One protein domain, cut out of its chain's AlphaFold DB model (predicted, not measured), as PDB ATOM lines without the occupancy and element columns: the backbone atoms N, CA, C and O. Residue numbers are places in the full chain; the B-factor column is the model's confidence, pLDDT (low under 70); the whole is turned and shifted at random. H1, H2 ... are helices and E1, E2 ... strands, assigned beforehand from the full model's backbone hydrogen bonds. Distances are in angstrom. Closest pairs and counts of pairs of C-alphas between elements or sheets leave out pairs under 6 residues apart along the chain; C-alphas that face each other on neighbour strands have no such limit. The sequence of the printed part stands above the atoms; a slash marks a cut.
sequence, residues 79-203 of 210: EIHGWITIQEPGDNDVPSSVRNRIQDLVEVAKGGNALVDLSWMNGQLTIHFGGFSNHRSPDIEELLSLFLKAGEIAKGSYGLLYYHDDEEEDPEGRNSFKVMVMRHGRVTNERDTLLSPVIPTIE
ATOM      1  N   GLU A  79     -29.534 -17.544  41.437       91.75
ATOM      2  CA  GLU A  79     -28.357 -17.351  40.592       91.75
ATOM      3  C   GLU A  79     -28.747 -17.513  39.122       91.75
ATOM      4  O   GLU A  79     -29.544 -18.385  38.781       91.75
ATOM      5  N   ILE A  80     -28.189 -16.683  38.234       93.62
ATOM      6  CA  ILE A  80     -28.442 -16.773  36.792       93.62
ATOM      7  C   ILE A  80     -27.223 -16.385  35.968       93.62
ATOM      8  O   ILE A  80     -26.656 -15.313  36.153       93.62
ATOM      9  N   HIS A  81     -26.852 -17.231  35.008       96.19
ATOM     10  CA  HIS A  81     -25.711 -17.008  34.122       96.19
ATOM     11  C   HIS A  81     -25.946 -17.608  32.740       96.19
ATOM     12  O   HIS A  81     -26.437 -18.727  32.599       96.19
ATOM     13  N   GLY A  82     -25.558 -16.892  31.689       97.56
ATOM     14  CA  GLY A  82     -25.755 -17.407  30.341       97.56
ATOM     15  C   GLY A  82     -25.374 -16.453  29.230       97.56
ATOM     16  O   GLY A  82     -24.868 -15.354  29.453       97.56
ATOM     17  N   TRP A  83     -25.646 -16.891  28.009       98.44
ATOM     18  CA  TRP A  83     -25.467 -16.086  26.811       98.44
ATOM     19  C   TRP A  83     -26.409 -16.530  25.689       98.44
ATOM     20  O   TRP A  83     -26.923 -17.653  25.688       98.44
ATOM     21  N   ILE A  84     -26.603 -15.647  24.708       98.44
ATOM     22  CA  ILE A  84     -27.271 -15.933  23.432       98.44
ATOM     23  C   ILE A  84     -26.456 -15.307  22.307       98.44
ATOM     24  O   ILE A  84     -26.189 -14.109  22.342       98.44
ATOM     25  N   THR A  85     -26.127 -16.080  21.277       97.75
ATOM     26  CA  THR A  85     -25.659 -15.544  19.997       97.75
ATOM     27  C   THR A  85     -26.876 -15.328  19.108       97.75
ATOM     28  O   THR A  85     -27.624 -16.266  18.826       97.75
ATOM     29  N   ILE A  86     -27.084 -14.080  18.691       97.75
ATOM     30  CA  ILE A  86     -28.239 -13.646  17.904       97.75
ATOM     31  C   ILE A  86     -27.944 -13.842  16.422       97.75
ATOM     32  O   ILE A  86     -26.976 -13.282  15.907       97.75
ATOM     33  N   GLN A  87     -28.783 -14.626  15.744       94.94
ATOM     34  CA  GLN A  87     -28.633 -14.953  14.323       94.94
ATOM     35  C   GLN A  87     -29.985 -15.127  13.632       94.94
ATOM     36  O   GLN A  87     -30.964 -15.580  14.237       94.94
ATOM     37  N   GLU A  88     -30.016 -14.836  12.335       92.50
ATOM     38  CA  GLU A  88     -31.110 -15.227  11.451       92.50
ATOM     39  C   GLU A  88     -30.837 -16.618  10.846       92.50
ATOM     40  O   GLU A  88     -29.688 -17.055  10.747       92.50
ATOM     41  N   PRO A  89     -31.870 -17.384  10.457       89.06
ATOM     42  CA  PRO A  89     -31.659 -18.685   9.832       89.06
ATOM     43  C   PRO A  89     -30.833 -18.579   8.542       89.06
ATOM     44  O   PRO A  89     -31.298 -18.039   7.542       89.06
ATOM     45  N   GLY A  90     -29.630 -19.158   8.550       81.69
ATOM     46  CA  GLY A  90     -28.757 -19.208   7.374       81.69
ATOM     47  C   GLY A  90     -28.020 -17.903   7.060       81.69
ATOM     48  O   GLY A  90     -27.352 -17.848   6.029       81.69
ATOM     49  N   ASP A  91     -28.111 -16.896   7.933       78.81
ATOM     50  CA  ASP A  91     -27.407 -15.623   7.794       78.81
ATOM     51  C   ASP A  91     -26.760 -15.216   9.125       78.81
ATOM     52  O   ASP A  91     -27.379 -15.269  10.190       78.81
ATOM     53  N   ASN A  92     -25.491 -14.822   9.054       73.44
ATOM     54  CA  ASN A  92     -24.750 -14.333  10.212       73.44
ATOM     55  C   ASN A  92     -24.964 -12.828  10.431       73.44
ATOM     56  O   ASN A  92     -24.674 -12.334  11.523       73.44
ATOM     57  N   ASP A  93     -25.475 -12.113   9.427       86.69
ATOM     58  CA  ASP A  93     -25.813 -10.704   9.552       86.69
ATOM     59  C   ASP A  93     -27.177 -10.545  10.231       86.69
ATOM     60  O   ASP A  93     -28.191 -11.120   9.834       86.69
ATOM     61  N   VAL A  94     -27.211  -9.721  11.277       91.31
ATOM     62  CA  VAL A  94     -28.441  -9.406  12.009       91.31
ATOM     63  C   VAL A  94     -29.045  -8.117  11.445       91.31
ATOM     64  O   VAL A  94     -28.426  -7.053  11.580       91.31
ATOM     65  N   PRO A  95     -30.263  -8.146  10.869       93.62
ATOM     66  CA  PRO A  95     -30.919  -6.939  10.380       93.62
ATOM     67  C   PRO A  95     -31.120  -5.903  11.491       93.62
ATOM     68  O   PRO A  95     -31.469  -6.244  12.624       93.62
ATOM     69  N   SER A  96     -31.004  -4.611  11.168       94.50
ATOM     70  CA  SER A  96     -31.203  -3.533  12.151       94.50
ATOM     71  C   SER A  96     -32.574  -3.587  12.838       94.50
ATOM     72  O   SER A  96     -32.685  -3.244  14.008       94.50
ATOM     73  N   SER A  97     -33.620  -4.054  12.148       95.69
ATOM     74  CA  SER A  97     -34.957  -4.241  12.732       95.69
ATOM     75  C   SER A  97     -34.984  -5.320  13.819       95.69
ATOM     76  O   SER A  97     -35.631  -5.134  14.847       95.69
ATOM     77  N   VAL A  98     -34.264  -6.425  13.615       95.94
ATOM     78  CA  VAL A  98     -34.086  -7.501  14.600       95.94
ATOM     79  C   VAL A  98     -33.273  -6.978  15.777       95.94
ATOM     80  O   VAL A  98     -33.727  -7.053  16.917       95.94
ATOM     81  N   ARG A  99     -32.126  -6.350  15.495       96.38
ATOM     82  CA  ARG A  99     -31.259  -5.750  16.516       96.38
ATOM     83  C   ARG A  99     -32.009  -4.758  17.405       96.38
ATOM     84  O   ARG A  99     -31.867  -4.833  18.618       96.38
ATOM     85  N   ASN A 100     -32.792  -3.848  16.828       97.69
ATOM     86  CA  ASN A 100     -33.516  -2.833  17.597       97.69
ATOM     87  C   ASN A 100     -34.548  -3.470  18.534       97.69
ATOM     88  O   ASN A 100     -34.600  -3.122  19.704       97.69
ATOM     89  N   ARG A 101     -35.297  -4.474  18.058       98.06
ATOM     90  CA  ARG A 101     -36.256  -5.206  18.903       98.06
ATOM     91  C   ARG A 101     -35.568  -5.942  20.052       98.06
ATOM     92  O   ARG A 101     -36.104  -5.982  21.152       98.06
ATOM     93  N   ILE A 102     -34.393  -6.524  19.805       98.06
ATOM     94  CA  ILE A 102     -33.583  -7.152  20.856       98.06
ATOM     95  C   ILE A 102     -33.070  -6.105  21.850       98.06
ATOM     96  O   ILE A 102     -33.148  -6.332  23.053       98.06
ATOM     97  N   GLN A 103     -32.590  -4.954  21.370       97.75
ATOM     98  CA  GLN A 103     -32.156  -3.852  22.227       97.75
ATOM     99  C   GLN A 103     -33.288  -3.388  23.150       97.75
ATOM    100  O   GLN A 103     -33.047  -3.223  24.340       97.75
ATOM    101  N   ASP A 104     -34.510  -3.239  22.635       96.75
ATOM    102  CA  ASP A 104     -35.666  -2.827  23.439       96.75
ATOM    103  C   ASP A 104     -35.939  -3.818  24.584       96.75
ATOM    104  O   ASP A 104     -36.174  -3.407  25.718       96.75
ATOM    105  N   LEU A 105     -35.851  -5.127  24.317       96.62
ATOM    106  CA  LEU A 105     -35.991  -6.151  25.359       96.62
ATOM    107  C   LEU A 105     -34.853  -6.094  26.384       96.62
ATOM    108  O   LEU A 105     -35.092  -6.259  27.578       96.62
ATOM    109  N   VAL A 106     -33.622  -5.856  25.927       95.94
ATOM    110  CA  VAL A 106     -32.456  -5.711  26.806       95.94
ATOM    111  C   VAL A 106     -32.611  -4.501  27.723       95.94
ATOM    112  O   VAL A 106     -32.305  -4.610  28.903       95.94
ATOM    113  N   GLU A 107     -33.113  -3.367  27.231       93.50
ATOM    114  CA  GLU A 107     -33.346  -2.187  28.073       93.50
ATOM    115  C   GLU A 107     -34.427  -2.416  29.135       93.50
ATOM    116  O   GLU A 107     -34.296  -1.902  30.242       93.50
ATOM    117  N   VAL A 108     -35.460  -3.212  28.839       91.06
ATOM    118  CA  VAL A 108     -36.469  -3.606  29.841       91.06
ATOM    119  C   VAL A 108     -35.862  -4.516  30.910       91.06
ATOM    120  O   VAL A 108     -36.137  -4.339  32.093       91.06
ATOM    121  N   ALA A 109     -35.017  -5.464  30.503       89.69
ATOM    122  CA  ALA A 109     -34.391  -6.427  31.405       89.69
ATOM    123  C   ALA A 109     -33.203  -5.849  32.204       89.69
ATOM    124  O   ALA A 109     -32.719  -6.478  33.146       89.69
ATOM    125  N   LYS A 110     -32.706  -4.660  31.842       84.81
ATOM    126  CA  LYS A 110     -31.650  -3.962  32.583       84.81
ATOM    127  C   LYS A 110     -32.206  -3.406  33.893       84.81
ATOM    128  O   LYS A 110     -32.859  -2.365  33.919       84.81
ATOM    129  N   GLY A 111     -31.870  -4.053  35.004       73.19
ATOM    130  CA  GLY A 111     -32.291  -3.616  36.331       73.19
ATOM    131  C   GLY A 111     -31.770  -4.503  37.460       73.19
ATOM    132  O   GLY A 111     -31.202  -5.570  37.231       73.19
ATOM    133  N   GLY A 112     -31.951  -4.034  38.695       72.44
ATOM    134  CA  GLY A 112     -31.650  -4.808  39.900       72.44
ATOM    135  C   GLY A 112     -30.178  -5.211  40.047       72.44
ATOM    136  O   GLY A 112     -29.270  -4.409  39.822       72.44
ATOM    137  N   ASN A 113     -29.960  -6.462  40.463       71.56
ATOM    138  CA  ASN A 113     -28.642  -7.074  40.679       71.56
ATOM    139  C   ASN A 113     -28.199  -7.972  39.503       71.56
ATOM    140  O   ASN A 113     -27.343  -8.844  39.673       71.56
ATOM    141  N   ALA A 114     -28.784  -7.779  38.316       77.00
ATOM    142  CA  ALA A 114     -28.487  -8.566  37.129       77.00
ATOM    143  C   ALA A 114     -27.649  -7.785  36.105       77.00
ATOM    144  O   ALA A 114     -27.911  -6.629  35.776       77.00
ATOM    145  N   LEU A 115     -26.627  -8.451  35.581       86.56
ATOM    146  CA  LEU A 115     -25.856  -8.078  34.410       86.56
ATOM    147  C   LEU A 115     -26.588  -8.556  33.151       86.56
ATOM    148  O   LEU A 115     -26.724  -9.757  32.922       86.56
ATOM    149  N   VAL A 116     -26.975  -7.603  32.305       94.62
ATOM    150  CA  VAL A 116     -27.405  -7.860  30.928       94.62
ATOM    151  C   VAL A 116     -26.610  -6.963  29.997       94.62
ATOM    152  O   VAL A 116     -26.716  -5.735  30.064       94.62
ATOM    153  N   ASP A 117     -25.821  -7.577  29.121       94.88
ATOM    154  CA  ASP A 117     -25.021  -6.866  28.127       94.88
ATOM    155  C   ASP A 117     -25.352  -7.347  26.716       94.88
ATOM    156  O   ASP A 117     -25.389  -8.549  26.469       94.88
ATOM    157  N   LEU A 118     -25.567  -6.408  25.794       97.06
ATOM    158  CA  LEU A 118     -25.736  -6.673  24.367       97.06
ATOM    159  C   LEU A 118     -24.566  -6.041  23.622       97.06
ATOM    160  O   LEU A 118     -24.461  -4.815  23.539       97.06
ATOM    161  N   SER A 119     -23.713  -6.874  23.038       96.12
ATOM    162  CA  SER A 119     -22.470  -6.420  22.421       96.12
ATOM    163  C   SER A 119     -22.113  -7.213  21.164       96.12
ATOM    164  O   SER A 119     -22.559  -8.339  20.944       96.12
ATOM    165  N   TRP A 120     -21.318  -6.589  20.290       94.44
ATOM    166  CA  TRP A 120     -20.726  -7.257  19.132       94.44
ATOM    167  C   TRP A 120     -19.408  -7.911  19.539       94.44
ATOM    168  O   TRP A 120     -18.504  -7.231  20.025       94.44
ATOM    169  N   MET A 121     -19.269  -9.208  19.276       91.25
ATOM    170  CA  MET A 121     -18.058  -9.983  19.535       91.25
ATOM    171  C   MET A 121     -17.633 -10.691  18.254       91.25
ATOM    172  O   MET A 121     -18.334 -11.569  17.765       91.25
ATOM    173  N   ASN A 122     -16.503 -10.275  17.674       90.38
ATOM    174  CA  ASN A 122     -15.982 -10.818  16.411       90.38
ATOM    175  C   ASN A 122     -17.032 -10.898  15.283       90.38
ATOM    176  O   ASN A 122     -17.088 -11.873  14.541       90.38
ATOM    177  N   GLY A 123     -17.874  -9.866  15.161       88.31
ATOM    178  CA  GLY A 123     -18.921  -9.806  14.137       88.31
ATOM    179  C   GLY A 123     -20.201 -10.569  14.478       88.31
ATOM    180  O   GLY A 123     -21.099 -10.607  13.651       88.31
ATOM    181  N   GLN A 124     -20.328 -11.129  15.683       92.62
ATOM    182  CA  GLN A 124     -21.564 -11.745  16.161       92.62
ATOM    183  C   GLN A 124     -22.213 -10.890  17.246       92.62
ATOM    184  O   GLN A 124     -21.561 -10.489  18.213       92.62
ATOM    185  N   LEU A 125     -23.506 -10.613  17.099       96.44
ATOM    186  CA  LEU A 125     -24.282  -9.929  18.125       96.44
ATOM    187  C   LEU A 125     -24.610 -10.926  19.243       96.44
ATOM    188  O   LEU A 125     -25.219 -11.962  18.986       96.44
ATOM    189  N   THR A 126     -24.207 -10.625  20.474       97.62
ATOM    190  CA  THR A 126     -24.321 -11.547  21.611       97.62
ATOM    191  C   THR A 126     -24.947 -10.848  22.812       97.62
ATOM    192  O   THR A 126     -24.609  -9.702  23.106       97.62
ATOM    193  N   ILE A 127     -25.848 -11.544  23.508       98.06
ATOM    194  CA  ILE A 127     -26.371 -11.142  24.818       98.06
ATOM    195  C   ILE A 127     -25.660 -11.962  25.891       98.06
ATOM    196  O   ILE A 127     -25.585 -13.180  25.753       98.06
ATOM    197  N   HIS A 128     -25.192 -11.323  26.958       97.69
ATOM    198  CA  HIS A 128     -24.673 -11.982  28.157       97.69
ATOM    199  C   HIS A 128     -25.588 -11.723  29.348       97.69
ATOM    200  O   HIS A 128     -26.081 -10.609  29.519       97.69
ATOM    201  N   PHE A 129     -25.765 -12.754  30.169       96.31
ATOM    202  CA  PHE A 129     -26.576 -12.757  31.380       96.31
ATOM    203  C   PHE A 129     -25.696 -13.125  32.574       96.31
ATOM    204  O   PHE A 129     -24.870 -14.040  32.491       96.31
ATOM    205  N   GLY A 130     -25.898 -12.450  33.697       92.62
ATOM    206  CA  GLY A 130     -25.266 -12.779  34.970       92.62
ATOM    207  C   GLY A 130     -26.037 -12.162  36.128       92.62
ATOM    208  O   GLY A 130     -26.624 -11.104  35.947       92.62
ATOM    209  N   GLY A 131     -26.023 -12.745  37.320       88.50
ATOM    210  CA  GLY A 131     -26.600 -12.069  38.479       88.50
ATOM    211  C   GLY A 131     -26.888 -12.972  39.664       88.50
ATOM    212  O   GLY A 131     -27.042 -14.180  39.520       88.50
ATOM    213  N   PHE A 132     -27.009 -12.322  40.820       83.94
ATOM    214  CA  PHE A 132     -27.455 -12.919  42.073       83.94
ATOM    215  C   PHE A 132     -28.583 -12.071  42.659       83.94
ATOM    216  O   PHE A 132     -28.490 -10.841  42.701       83.94
ATOM    217  N   SER A 133     -29.636 -12.713  43.146       81.06
ATOM    218  CA  SER A 133     -30.739 -12.060  43.853       81.06
ATOM    219  C   SER A 133     -31.075 -12.833  45.119       81.06
ATOM    220  O   SER A 133     -30.988 -14.051  45.129       81.06
ATOM    221  N   ASN A 134     -31.496 -12.142  46.180       69.44
ATOM    222  CA  ASN A 134     -31.878 -12.792  47.442       69.44
ATOM    223  C   ASN A 134     -33.212 -13.557  47.337       69.44
ATOM    224  O   ASN A 134     -33.548 -14.323  48.226       69.44
ATOM    225  N   HIS A 135     -33.992 -13.309  46.283       74.00
ATOM    226  CA  HIS A 135     -35.237 -14.014  45.974       74.00
ATOM    227  C   HIS A 135     -35.481 -13.988  44.468       74.00
ATOM    228  O   HIS A 135     -35.011 -13.075  43.767       74.00
ATOM    229  N   ARG A 136     -36.300 -14.921  43.980       80.31
ATOM    230  CA  ARG A 136     -36.893 -14.804  42.649       80.31
ATOM    231  C   ARG A 136     -37.792 -13.564  42.598       80.31
ATOM    232  O   ARG A 136     -38.672 -13.376  43.435       80.31
ATOM    233  N   SER A 137     -37.541 -12.679  41.638       80.31
ATOM    234  CA  SER A 137     -38.156 -11.349  41.569       80.31
ATOM    235  C   SER A 137     -38.700 -11.044  40.169       80.31
ATOM    236  O   SER A 137     -38.343 -11.733  39.212       80.31
ATOM    237  N   PRO A 138     -39.530  -9.996  40.007       82.69
ATOM    238  CA  PRO A 138     -39.958  -9.547  38.682       82.69
ATOM    239  C   PRO A 138     -38.786  -9.244  37.735       82.69
ATOM    240  O   PRO A 138     -38.871  -9.553  36.553       82.69
ATOM    241  N   ASP A 139     -37.672  -8.716  38.254       83.62
ATOM    242  CA  ASP A 139     -36.471  -8.445  37.453       83.62
ATOM    243  C   ASP A 139     -35.876  -9.745  36.883       83.62
ATOM    244  O   ASP A 139     -35.474  -9.789  35.722       83.62
ATOM    245  N   ILE A 140     -35.868 -10.828  37.670       86.50
ATOM    246  CA  ILE A 140     -35.440 -12.157  37.207       86.50
ATOM    247  C   ILE A 140     -36.373 -12.685  36.113       86.50
ATOM    248  O   ILE A 140     -35.900 -13.218  35.108       86.50
ATOM    249  N   GLU A 141     -37.687 -12.512  36.267       87.38
ATOM    250  CA  GLU A 141     -38.647 -12.911  35.235       87.38
ATOM    251  C   GLU A 141     -38.411 -12.176  33.913       87.38
ATOM    252  O   GLU A 141     -38.534 -12.782  32.847       87.38
ATOM    253  N   GLU A 142     -38.002 -10.904  33.953       91.06
ATOM    254  CA  GLU A 142     -37.654 -10.163  32.736       91.06
ATOM    255  C   GLU A 142     -36.404 -10.719  32.036       91.06
ATOM    256  O   GLU A 142     -36.355 -10.736  30.804       91.06
ATOM    257  N   LEU A 143     -35.432 -11.273  32.772       92.50
ATOM    258  CA  LEU A 143     -34.274 -11.964  32.181       92.50
ATOM    259  C   LEU A 143     -34.680 -13.259  31.472       92.50
ATOM    260  O   LEU A 143     -34.259 -13.514  30.338       92.50
ATOM    261  N   LEU A 144     -35.517 -14.073  32.123       93.38
ATOM    262  CA  LEU A 144     -36.031 -15.319  31.549       93.38
ATOM    263  C   LEU A 144     -36.888 -15.026  30.304       93.38
ATOM    264  O   LEU A 144     -36.739 -15.663  29.257       93.38
ATOM    265  N   SER A 145     -37.741 -14.004  30.396       95.19
ATOM    266  CA  SER A 145     -38.565 -13.456  29.313       95.19
ATOM    267  C   SER A 145     -37.715 -12.964  28.138       95.19
ATOM    268  O   SER A 145     -38.010 -13.308  26.989       95.19
ATOM    269  N   LEU A 146     -36.628 -12.228  28.400       97.38
ATOM    270  CA  LEU A 146     -35.665 -11.806  27.380       97.38
ATOM    271  C   LEU A 146     -35.078 -13.014  26.641       97.38
ATOM    272  O   LEU A 146     -35.052 -13.010  25.409       97.38
ATOM    273  N   PHE A 147     -34.665 -14.064  27.358       98.25
ATOM    274  CA  PHE A 147     -34.100 -15.261  26.729       98.25
ATOM    275  C   PHE A 147     -35.094 -15.949  25.787       98.25
ATOM    276  O   PHE A 147     -34.753 -16.274  24.648       98.25
ATOM    277  N   LEU A 148     -36.347 -16.112  26.216       98.12
ATOM    278  CA  LEU A 148     -37.407 -16.694  25.388       98.12
ATOM    279  C   LEU A 148     -37.699 -15.836  24.148       98.12
ATOM    280  O   LEU A 148     -37.649 -16.323  23.015       98.12
ATOM    281  N   LYS A 149     -37.956 -14.540  24.351       98.38
ATOM    282  CA  LYS A 149     -38.344 -13.613  23.281       98.38
ATOM    283  C   LYS A 149     -37.224 -13.380  22.270       98.38
ATOM    284  O   LYS A 149     -37.506 -13.207  21.086       98.38
ATOM    285  N   ALA A 150     -35.960 -13.419  22.692       98.12
ATOM    286  CA  ALA A 150     -34.828 -13.313  21.775       98.12
ATOM    287  C   ALA A 150     -34.831 -14.445  20.733       98.12
ATOM    288  O   ALA A 150     -34.696 -14.182  19.536       98.12
ATOM    289  N   GLY A 151     -35.086 -15.686  21.164       97.38
ATOM    290  CA  GLY A 151     -35.240 -16.827  20.256       97.38
ATOM    291  C   GLY A 151     -36.493 -16.736  19.377       97.38
ATOM    292  O   GLY A 151     -36.509 -17.203  18.235       97.38
ATOM    293  N   GLU A 152     -37.552 -16.085  19.861       97.44
ATOM    294  CA  GLU A 152     -38.736 -15.816  19.048       97.44
ATOM    295  C   GLU A 152     -38.480 -14.824  17.918       97.44
ATOM    296  O   GLU A 152     -38.996 -15.011  16.814       97.44
ATOM    297  N   ILE A 153     -37.689 -13.793  18.206       97.50
ATOM    298  CA  ILE A 153     -37.354 -12.713  17.284       97.50
ATOM    299  C   ILE A 153     -36.356 -13.180  16.222       97.50
ATOM    300  O   ILE A 153     -36.574 -12.883  15.051       97.50
ATOM    301  N   ALA A 154     -35.309 -13.901  16.626       96.62
ATOM    302  CA  ALA A 154     -34.190 -14.284  15.770       96.62
ATOM    303  C   ALA A 154     -34.032 -15.813  15.748       96.62
ATOM    304  O   ALA A 154     -33.415 -16.417  16.631       96.62
ATOM    305  N   LYS A 155     -34.623 -16.459  14.737       96.06
ATOM    306  CA  LYS A 155     -34.798 -17.926  14.672       96.06
ATOM    307  C   LYS A 155     -33.515 -18.716  14.393       96.06
ATOM    308  O   LYS A 155     -33.533 -19.938  14.490       96.06
ATOM    309  N   GLY A 156     -32.416 -18.061  14.028       96.06
ATOM    310  CA  GLY A 156     -31.099 -18.695  13.926       96.06
ATOM    311  C   GLY A 156     -30.370 -18.780  15.269       96.06
ATOM    312  O   GLY A 156     -29.408 -19.530  15.389       96.06
ATOM    313  N   SER A 157     -30.842 -18.049  16.283       97.69
ATOM    314  CA  SER A 157     -30.127 -17.865  17.545       97.69
ATOM    315  C   SER A 157     -29.964 -19.154  18.349       97.69
ATOM    316  O   SER A 157     -30.793 -20.073  18.292       97.69
ATOM    317  N   TYR A 158     -28.897 -19.197  19.137       98.19
ATOM    318  CA  TYR A 158     -28.567 -20.304  20.028       98.19
ATOM    319  C   TYR A 158     -27.865 -19.787  21.284       98.19
ATOM    320  O   TYR A 158     -27.323 -18.682  21.294       98.19
ATOM    321  N   GLY A 159     -27.899 -20.576  22.353       98.38
ATOM    322  CA  GLY A 159     -27.364 -20.156  23.644       98.38
ATOM    323  C   GLY A 159     -27.806 -21.045  24.794       98.38
ATOM    324  O   GLY A 159     -28.625 -21.955  24.624       98.38
ATOM    325  N   LEU A 160     -27.258 -20.761  25.969       98.62
ATOM    326  CA  LEU A 160     -27.551 -21.448  27.222       98.62
ATOM    327  C   LEU A 160     -27.800 -20.412  28.313       98.62
ATOM    328  O   LEU A 160     -27.085 -19.412  28.387       98.62
ATOM    329  N   LEU A 161     -28.767 -20.688  29.179       98.00
ATOM    330  CA  LEU A 161     -29.021 -19.917  30.388       98.00
ATOM    331  C   LEU A 161     -29.208 -20.878  31.554       98.00
ATOM    332  O   LEU A 161     -30.183 -21.625  31.610       98.00
ATOM    333  N   TYR A 162     -28.231 -20.868  32.447       96.94
ATOM    334  CA  TYR A 162     -28.267 -21.565  33.717       96.94
ATOM    335  C   TYR A 162     -28.940 -20.669  34.744       96.94
ATOM    336  O   TYR A 162     -28.660 -19.470  34.794       96.94
ATOM    337  N   TYR A 163     -29.791 -21.257  35.570       94.12
ATOM    338  CA  TYR A 163     -30.267 -20.610  36.779       94.12
ATOM    339  C   TYR A 163     -30.476 -21.624  37.898       94.12
ATOM    340  O   TYR A 163     -30.746 -22.798  37.644       94.12
ATOM    341  N   HIS A 164     -30.352 -21.165  39.132       92.56
ATOM    342  CA  HIS A 164     -30.605 -21.939  40.341       92.56
ATOM    343  C   HIS A 164     -31.510 -21.117  41.253       92.56
ATOM    344  O   HIS A 164     -31.320 -19.911  41.384       92.56
ATOM    345  N   ASP A 165     -32.538 -21.769  41.792       90.25
ATOM    346  CA  ASP A 165     -33.550 -21.176  42.666       90.25
ATOM    347  C   ASP A 165     -33.708 -22.088  43.881       90.25
ATOM    348  O   ASP A 165     -34.303 -23.168  43.796       90.25
ATOM    349  N   ASP A 166     -33.123 -21.689  45.004       80.88
ATOM    350  CA  ASP A 166     -33.165 -22.477  46.232       80.88
ATOM    351  C   ASP A 166     -34.507 -22.364  46.986       80.88
ATOM    352  O   ASP A 166     -34.752 -23.122  47.931       80.88
ATOM    353  N   GLU A 167     -35.414 -21.488  46.530       80.00
ATOM    354  CA  GLU A 167     -36.785 -21.359  47.038       80.00
ATOM    355  C   GLU A 167     -37.770 -22.325  46.357       80.00
ATOM    356  O   GLU A 167     -38.956 -22.347  46.703       80.00
ATOM    357  N   GLU A 168     -37.305 -23.161  45.424       80.81
ATOM    358  CA  GLU A 168     -38.145 -24.162  44.769       80.81
ATOM    359  C   GLU A 168     -38.807 -25.114  45.787       80.81
ATOM    360  O   GLU A 168     -38.182 -25.692  46.692       80.81
ATOM    361  N   GLU A 169     -40.117 -25.312  45.609       79.56
ATOM    362  CA  GLU A 169     -40.916 -26.191  46.468       79.56
ATOM    363  C   GLU A 169     -40.391 -27.631  46.431       79.56
ATOM    364  O   GLU A 169     -40.354 -28.302  47.466       79.56
ATOM    365  N   ASP A 170     -39.931 -28.075  45.261       80.38
ATOM    366  CA  ASP A 170     -39.348 -29.394  45.050       80.38
ATOM    367  C   ASP A 170     -37.927 -29.495  45.649       80.38
ATOM    368  O   ASP A 170     -37.036 -28.732  45.259       80.38
ATOM    369  N   PRO A 171     -37.669 -30.444  46.574       75.94
ATOM    370  CA  PRO A 171     -36.345 -30.653  47.156       75.94
ATOM    371  C   PRO A 171     -35.245 -31.025  46.153       75.94
ATOM    372  O   PRO A 171     -34.079 -30.726  46.406       75.94
ATOM    373  N   GLU A 172     -35.576 -31.682  45.038       78.50
ATOM    374  CA  GLU A 172     -34.588 -31.943  43.981       78.50
ATOM    375  C   GLU A 172     -34.294 -30.662  43.191       78.50
ATOM    376  O   GLU A 172     -33.127 -30.327  42.964       78.50
ATOM    377  N   GLY A 173     -35.344 -29.913  42.836       83.50
ATOM    378  CA  GLY A 173     -35.262 -28.619  42.161       83.50
ATOM    379  C   GLY A 173     -34.419 -27.586  42.907       83.50
ATOM    380  O   GLY A 173     -33.523 -27.001  42.304       83.50
ATOM    381  N   ARG A 174     -34.619 -27.420  44.220       85.94
ATOM    382  CA  ARG A 174     -33.832 -26.461  45.025       85.94
ATOM    383  C   ARG A 174     -32.349 -26.798  45.120       85.94
ATOM    384  O   ARG A 174     -31.551 -25.942  45.473       85.94
ATOM    385  N   ASN A 175     -31.975 -28.053  44.879       87.38
ATOM    386  CA  ASN A 175     -30.591 -28.515  44.938       87.38
ATOM    387  C   ASN A 175     -30.016 -28.741  43.532       87.38
ATOM    388  O   ASN A 175     -29.039 -29.469  43.379       87.38
ATOM    389  N   SER A 176     -30.631 -28.171  42.491       91.62
ATOM    390  CA  SER A 176     -30.217 -28.369  41.103       91.62
ATOM    391  C   SER A 176     -30.266 -27.068  40.311       91.62
ATOM    392  O   SER A 176     -31.243 -26.323  40.362       91.62
ATOM    393  N   PHE A 177     -29.252 -26.844  39.485       94.69
ATOM    394  CA  PHE A 177     -29.349 -25.879  38.401       94.69
ATOM    395  C   PHE A 177     -30.347 -26.371  37.345       94.69
ATOM    396  O   PHE A 177     -30.456 -27.559  37.022       94.69
ATOM    397  N   LYS A 178     -31.061 -25.420  36.755       94.12
ATOM    398  CA  LYS A 178     -31.906 -25.600  35.579       94.12
ATOM    399  C   LYS A 178     -31.223 -24.946  34.387       94.12
ATOM    400  O   LYS A 178     -30.609 -23.888  34.520       94.12
ATOM    401  N   VAL A 179     -31.340 -25.566  33.213       97.50
ATOM    402  CA  VAL A 179     -30.730 -25.045  31.984       97.50
ATOM    403  C   VAL A 179     -31.804 -24.788  30.943       97.50
ATOM    404  O   VAL A 179     -32.450 -25.713  30.454       97.50
ATOM    405  N   MET A 180     -31.975 -23.530  30.554       98.25
ATOM    406  CA  MET A 180     -32.700 -23.174  29.340       98.25
ATOM    407  C   MET A 180     -31.744 -23.271  28.158       98.25
ATOM    408  O   MET A 180     -30.726 -22.579  28.095       98.25
ATOM    409  N   VAL A 181     -32.074 -24.137  27.205       98.56
ATOM    410  CA  VAL A 181     -31.255 -24.375  26.017       98.56
ATOM    411  C   VAL A 181     -31.965 -23.847  24.787       98.56
ATOM    412  O   VAL A 181     -33.050 -24.316  24.443       98.56
ATOM    413  N   MET A 182     -31.332 -22.891  24.108       98.62
ATOM    414  CA  MET A 182     -31.821 -22.340  22.851       98.62
ATOM    415  C   MET A 182     -31.134 -23.009  21.661       98.62
ATOM    416  O   MET A 182     -29.909 -22.976  21.531       98.62
ATOM    417  N   ARG A 183     -31.936 -23.581  20.761       97.81
ATOM    418  CA  ARG A 183     -31.496 -24.192  19.500       97.81
ATOM    419  C   ARG A 183     -32.385 -23.671  18.378       97.81
ATOM    420  O   ARG A 183     -33.583 -23.947  18.382       97.81
ATOM    421  N   HIS A 184     -31.823 -22.920  17.430       96.19
ATOM    422  CA  HIS A 184     -32.585 -22.294  16.338       96.19
ATOM    423  C   HIS A 184     -33.803 -21.503  16.852       96.19
ATOM    424  O   HIS A 184     -34.950 -21.732  16.448       96.19
ATOM    425  N   GLY A 185     -33.559 -20.632  17.833       96.75
ATOM    426  CA  GLY A 185     -34.574 -19.794  18.468       96.75
ATOM    427  C   GLY A 185     -35.656 -20.545  19.255       96.75
ATOM    428  O   GLY A 185     -36.584 -19.921  19.766       96.75
ATOM    429  N   ARG A 186     -35.581 -21.879  19.367       97.75
ATOM    430  CA  ARG A 186     -36.480 -22.688  20.202       97.75
ATOM    431  C   ARG A 186     -35.818 -22.959  21.538       97.75
ATOM    432  O   ARG A 186     -34.679 -23.417  21.563       97.75
ATOM    433  N   VAL A 187     -36.545 -22.714  22.621       98.31
ATOM    434  CA  VAL A 187     -36.050 -22.902  23.984       98.31
ATOM    435  C   VAL A 187     -36.689 -24.133  24.614       98.31
ATOM    436  O   VAL A 187     -37.903 -24.320  24.537       98.31
ATOM    437  N   THR A 188     -35.867 -24.965  25.243       97.81
ATOM    438  CA  THR A 188     -36.290 -26.105  26.065       97.81
ATOM    439  C   THR A 188     -35.645 -26.014  27.440       97.81
ATOM    440  O   THR A 188     -34.510 -25.559  27.548       97.81
ATOM    441  N   ASN A 189     -36.342 -26.481  28.475       94.94
ATOM    442  CA  ASN A 189     -35.743 -26.682  29.792       94.94
ATOM    443  C   ASN A 189     -35.106 -28.072  29.851       94.94
ATOM    444  O   ASN A 189     -35.754 -29.063  29.514       94.94
ATOM    445  N   GLU A 190     -33.860 -28.133  30.292       94.06
ATOM    446  CA  GLU A 190     -33.084 -29.351  30.493       94.06
ATOM    447  C   GLU A 190     -32.616 -29.395  31.954       94.06
ATOM    448  O   GLU A 190     -32.480 -28.357  32.616       94.06
ATOM    449  N   ARG A 191     -32.359 -30.602  32.464       89.19
ATOM    450  CA  ARG A 191     -31.702 -30.763  33.766       89.19
ATOM    451  C   ARG A 191     -30.210 -30.528  33.600       89.19
ATOM    452  O   ARG A 191     -29.612 -31.045  32.656       89.19
ATOM    453  N   ASP A 192     -29.617 -29.797  34.530       94.06
ATOM    454  CA  ASP A 192     -28.169 -29.733  34.605       94.06
ATOM    455  C   ASP A 192     -27.591 -31.058  35.134       94.06
ATOM    456  O   ASP A 192     -28.190 -31.749  35.957       94.06
ATOM    457  N   THR A 193     -26.417 -31.420  34.622       93.50
ATOM    458  CA  THR A 193     -25.642 -32.599  35.051       93.50
ATOM    459  C   THR A 193     -24.174 -32.261  35.309       93.50
ATOM    460  O   THR A 193     -23.386 -33.155  35.613       93.50
ATOM    461  N   LEU A 194     -23.789 -30.991  35.145       94.12
ATOM    462  CA  LEU A 194     -22.407 -30.533  35.254       94.12
ATOM    463  C   LEU A 194     -22.120 -29.925  36.626       94.12
ATOM    464  O   LEU A 194     -21.042 -30.137  37.173       94.12
ATOM    465  N   LEU A 195     -23.079 -29.167  37.155       92.81
ATOM    466  CA  LEU A 195     -22.992 -28.453  38.428       92.81
ATOM    467  C   LEU A 195     -23.969 -29.025  39.472       92.81
ATOM    468  O   LEU A 195     -23.842 -28.753  40.660       92.81
ATOM    469  N   SER A 196     -24.920 -29.853  39.044       93.00
ATOM    470  CA  SER A 196     -25.973 -30.416  39.885       93.00
ATOM    471  C   SER A 196     -25.668 -31.848  40.342       93.00
ATOM    472  O   SER A 196     -25.144 -32.643  39.558       93.00
ATOM    473  N   PRO A 197     -26.065 -32.222  41.573       92.25
ATOM    474  CA  PRO A 197     -26.733 -31.371  42.560       92.25
ATOM    475  C   PRO A 197     -25.767 -30.365  43.200       92.25
ATOM    476  O   PRO A 197     -24.604 -30.708  43.395       92.25
ATOM    477  N   VAL A 198     -26.234 -29.172  43.571       88.88
ATOM    478  CA  VAL A 198     -25.393 -28.117  44.176       88.88
ATOM    479  C   VAL A 198     -24.649 -28.660  45.396       88.88
ATOM    480  O   VAL A 198     -23.429 -28.546  45.485       88.88
ATOM    481  N   ILE A 199     -25.358 -29.377  46.265       85.62
ATOM    482  CA  ILE A 199     -24.789 -30.142  47.372       85.62
ATOM    483  C   ILE A 199     -24.849 -31.638  47.014       85.62
ATOM    484  O   ILE A 199     -25.949 -32.154  46.777       85.62
ATOM    485  N   PRO A 200     -23.727 -32.386  47.021       86.38
ATOM    486  CA  PRO A 200     -22.394 -31.982  47.467       86.38
ATOM    487  C   PRO A 200     -21.441 -31.519  46.340       86.38
ATOM    488  O   PRO A 200     -20.229 -31.507  46.550       86.38
ATOM    489  N   THR A 201     -21.926 -31.284  45.114       89.62
ATOM    490  CA  THR A 201     -21.037 -31.150  43.938       89.62
ATOM    491  C   THR A 201     -20.234 -29.856  43.955       89.62
ATOM    492  O   THR A 201     -19.037 -29.870  43.675       89.62
ATOM    493  N   ILE A 202     -20.897 -28.746  44.272       87.88
ATOM    494  CA  ILE A 202     -20.310 -27.407  44.354       87.88
ATOM    495  C   ILE A 202     -20.063 -27.049  45.820       87.88
ATOM    496  O   ILE A 202     -18.984 -26.583  46.182       87.88
ATOM    497  N   GLU A 203     -21.063 -27.295  46.664       83.94
ATOM    498  CA  GLU A 203     -21.068 -26.947  48.080       83.94
ATOM    499  C   GLU A 203     -20.918 -28.194  48.944       83.94
ATOM    500  O   GLU A 203     -21.352 -29.286  48.585       83.94
TER     501      GLU A 203
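What this domain is: This is residues 79 to 203 of the 210 residues of the protein "Tox-REase-3 domain-containing protein" of Lipingzhangella halophila (UniProt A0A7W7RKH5). One twisted sheet of six antiparallel strands forms a wall, and two helices, H1 and H2, lie side by side over one of its faces, running opposite ways; the other face bears no named helix. The short H3 and the long link of residues 166 to 177 lie at one end of the elongated whole. The printed part has 125 residues, with three named helices and six named strands in the order E1 H1 E2 E3 H2 E4 E5 E6 H3, and the sheet runs E2 E3 E1 E4 E5 E6. The class is mixed, helices and strands; the whole is compact, with a radius of gyration of the C-alphas of 14.9 A and spans of 44 by 28 by 23 A.

Where its parts are: Find C-alpha 79 at (-28.357, -17.351, 40.592), where E1, residues 79 to 86, begins its 23.0 A. Beside it in the sheet are E3, residues 124 to 133, 29.2 A, and E4, residues 158 to 165, 23.2 A. The other strands of the sheet are E2, residues 114 to 121, which bends by 50 degrees at residue 118, E5, residues 178 to 183, and E6, residues 186 to 191. H1, residues 96 to 109, measures 19.7 A; H2, residues 138 to 153, starts at C-alpha 138, (-39.958, -9.547, 38.682), and measures 21.8 A, with a kink of 26 degrees near residue 147. H3, residues 198 to 201, ends at C-alpha 201, (-21.037, -31.150, 43.938).

How they stand to each other: Start in the sheet, where E2 and E6 are the edge strands. Between E1 and E4 look at N 81 and O 162, 2.9 A; between E3 and E1, at N 84 and O 127, 2.9 A. E2 and E3 form a hairpin, with N 115 and O 130 at 2.7 A. E4, E5 and E6 form a meander, each strand the antiparallel neighbour of the one before; N 161 and O 180 are 2.9 A apart, N 181 and O 188 2.8 A. H1 and H2 on one face give two layers, helices over a sheet. H1 is over E2 and E3, at a height over the sheet of 9.4 A, and runs along the strands. H2 is on the sheet too; its closest C-alphas to E6 are those of Gly 151 and Arg 186, 6.0 A. H1 and H2 touch at a shallow tilt of 14 degrees, opposite ways, with Ala 109 and Glu 142 the closest C-alphas, 5.1 A. E1, H1, E2 and E3, H2, E4 are split strand-helix-strand units, two strands running the same way with another between them, each with a right-handed crossover. H3 is not on the sheet. Every O i to N i+4 pair is within hydrogen-bond range in H1, and 11 of 12 in H2; H3 is too short for such a pair.

The domain as a whole: The C-alphas farthest apart are those of Ser 96 and Pro 200, 46.2 A. The printed part has no cut, and the link from E4 to E5 is long. The mean pLDDT of the printed part is 91.3; Asn 134 alone is under 70.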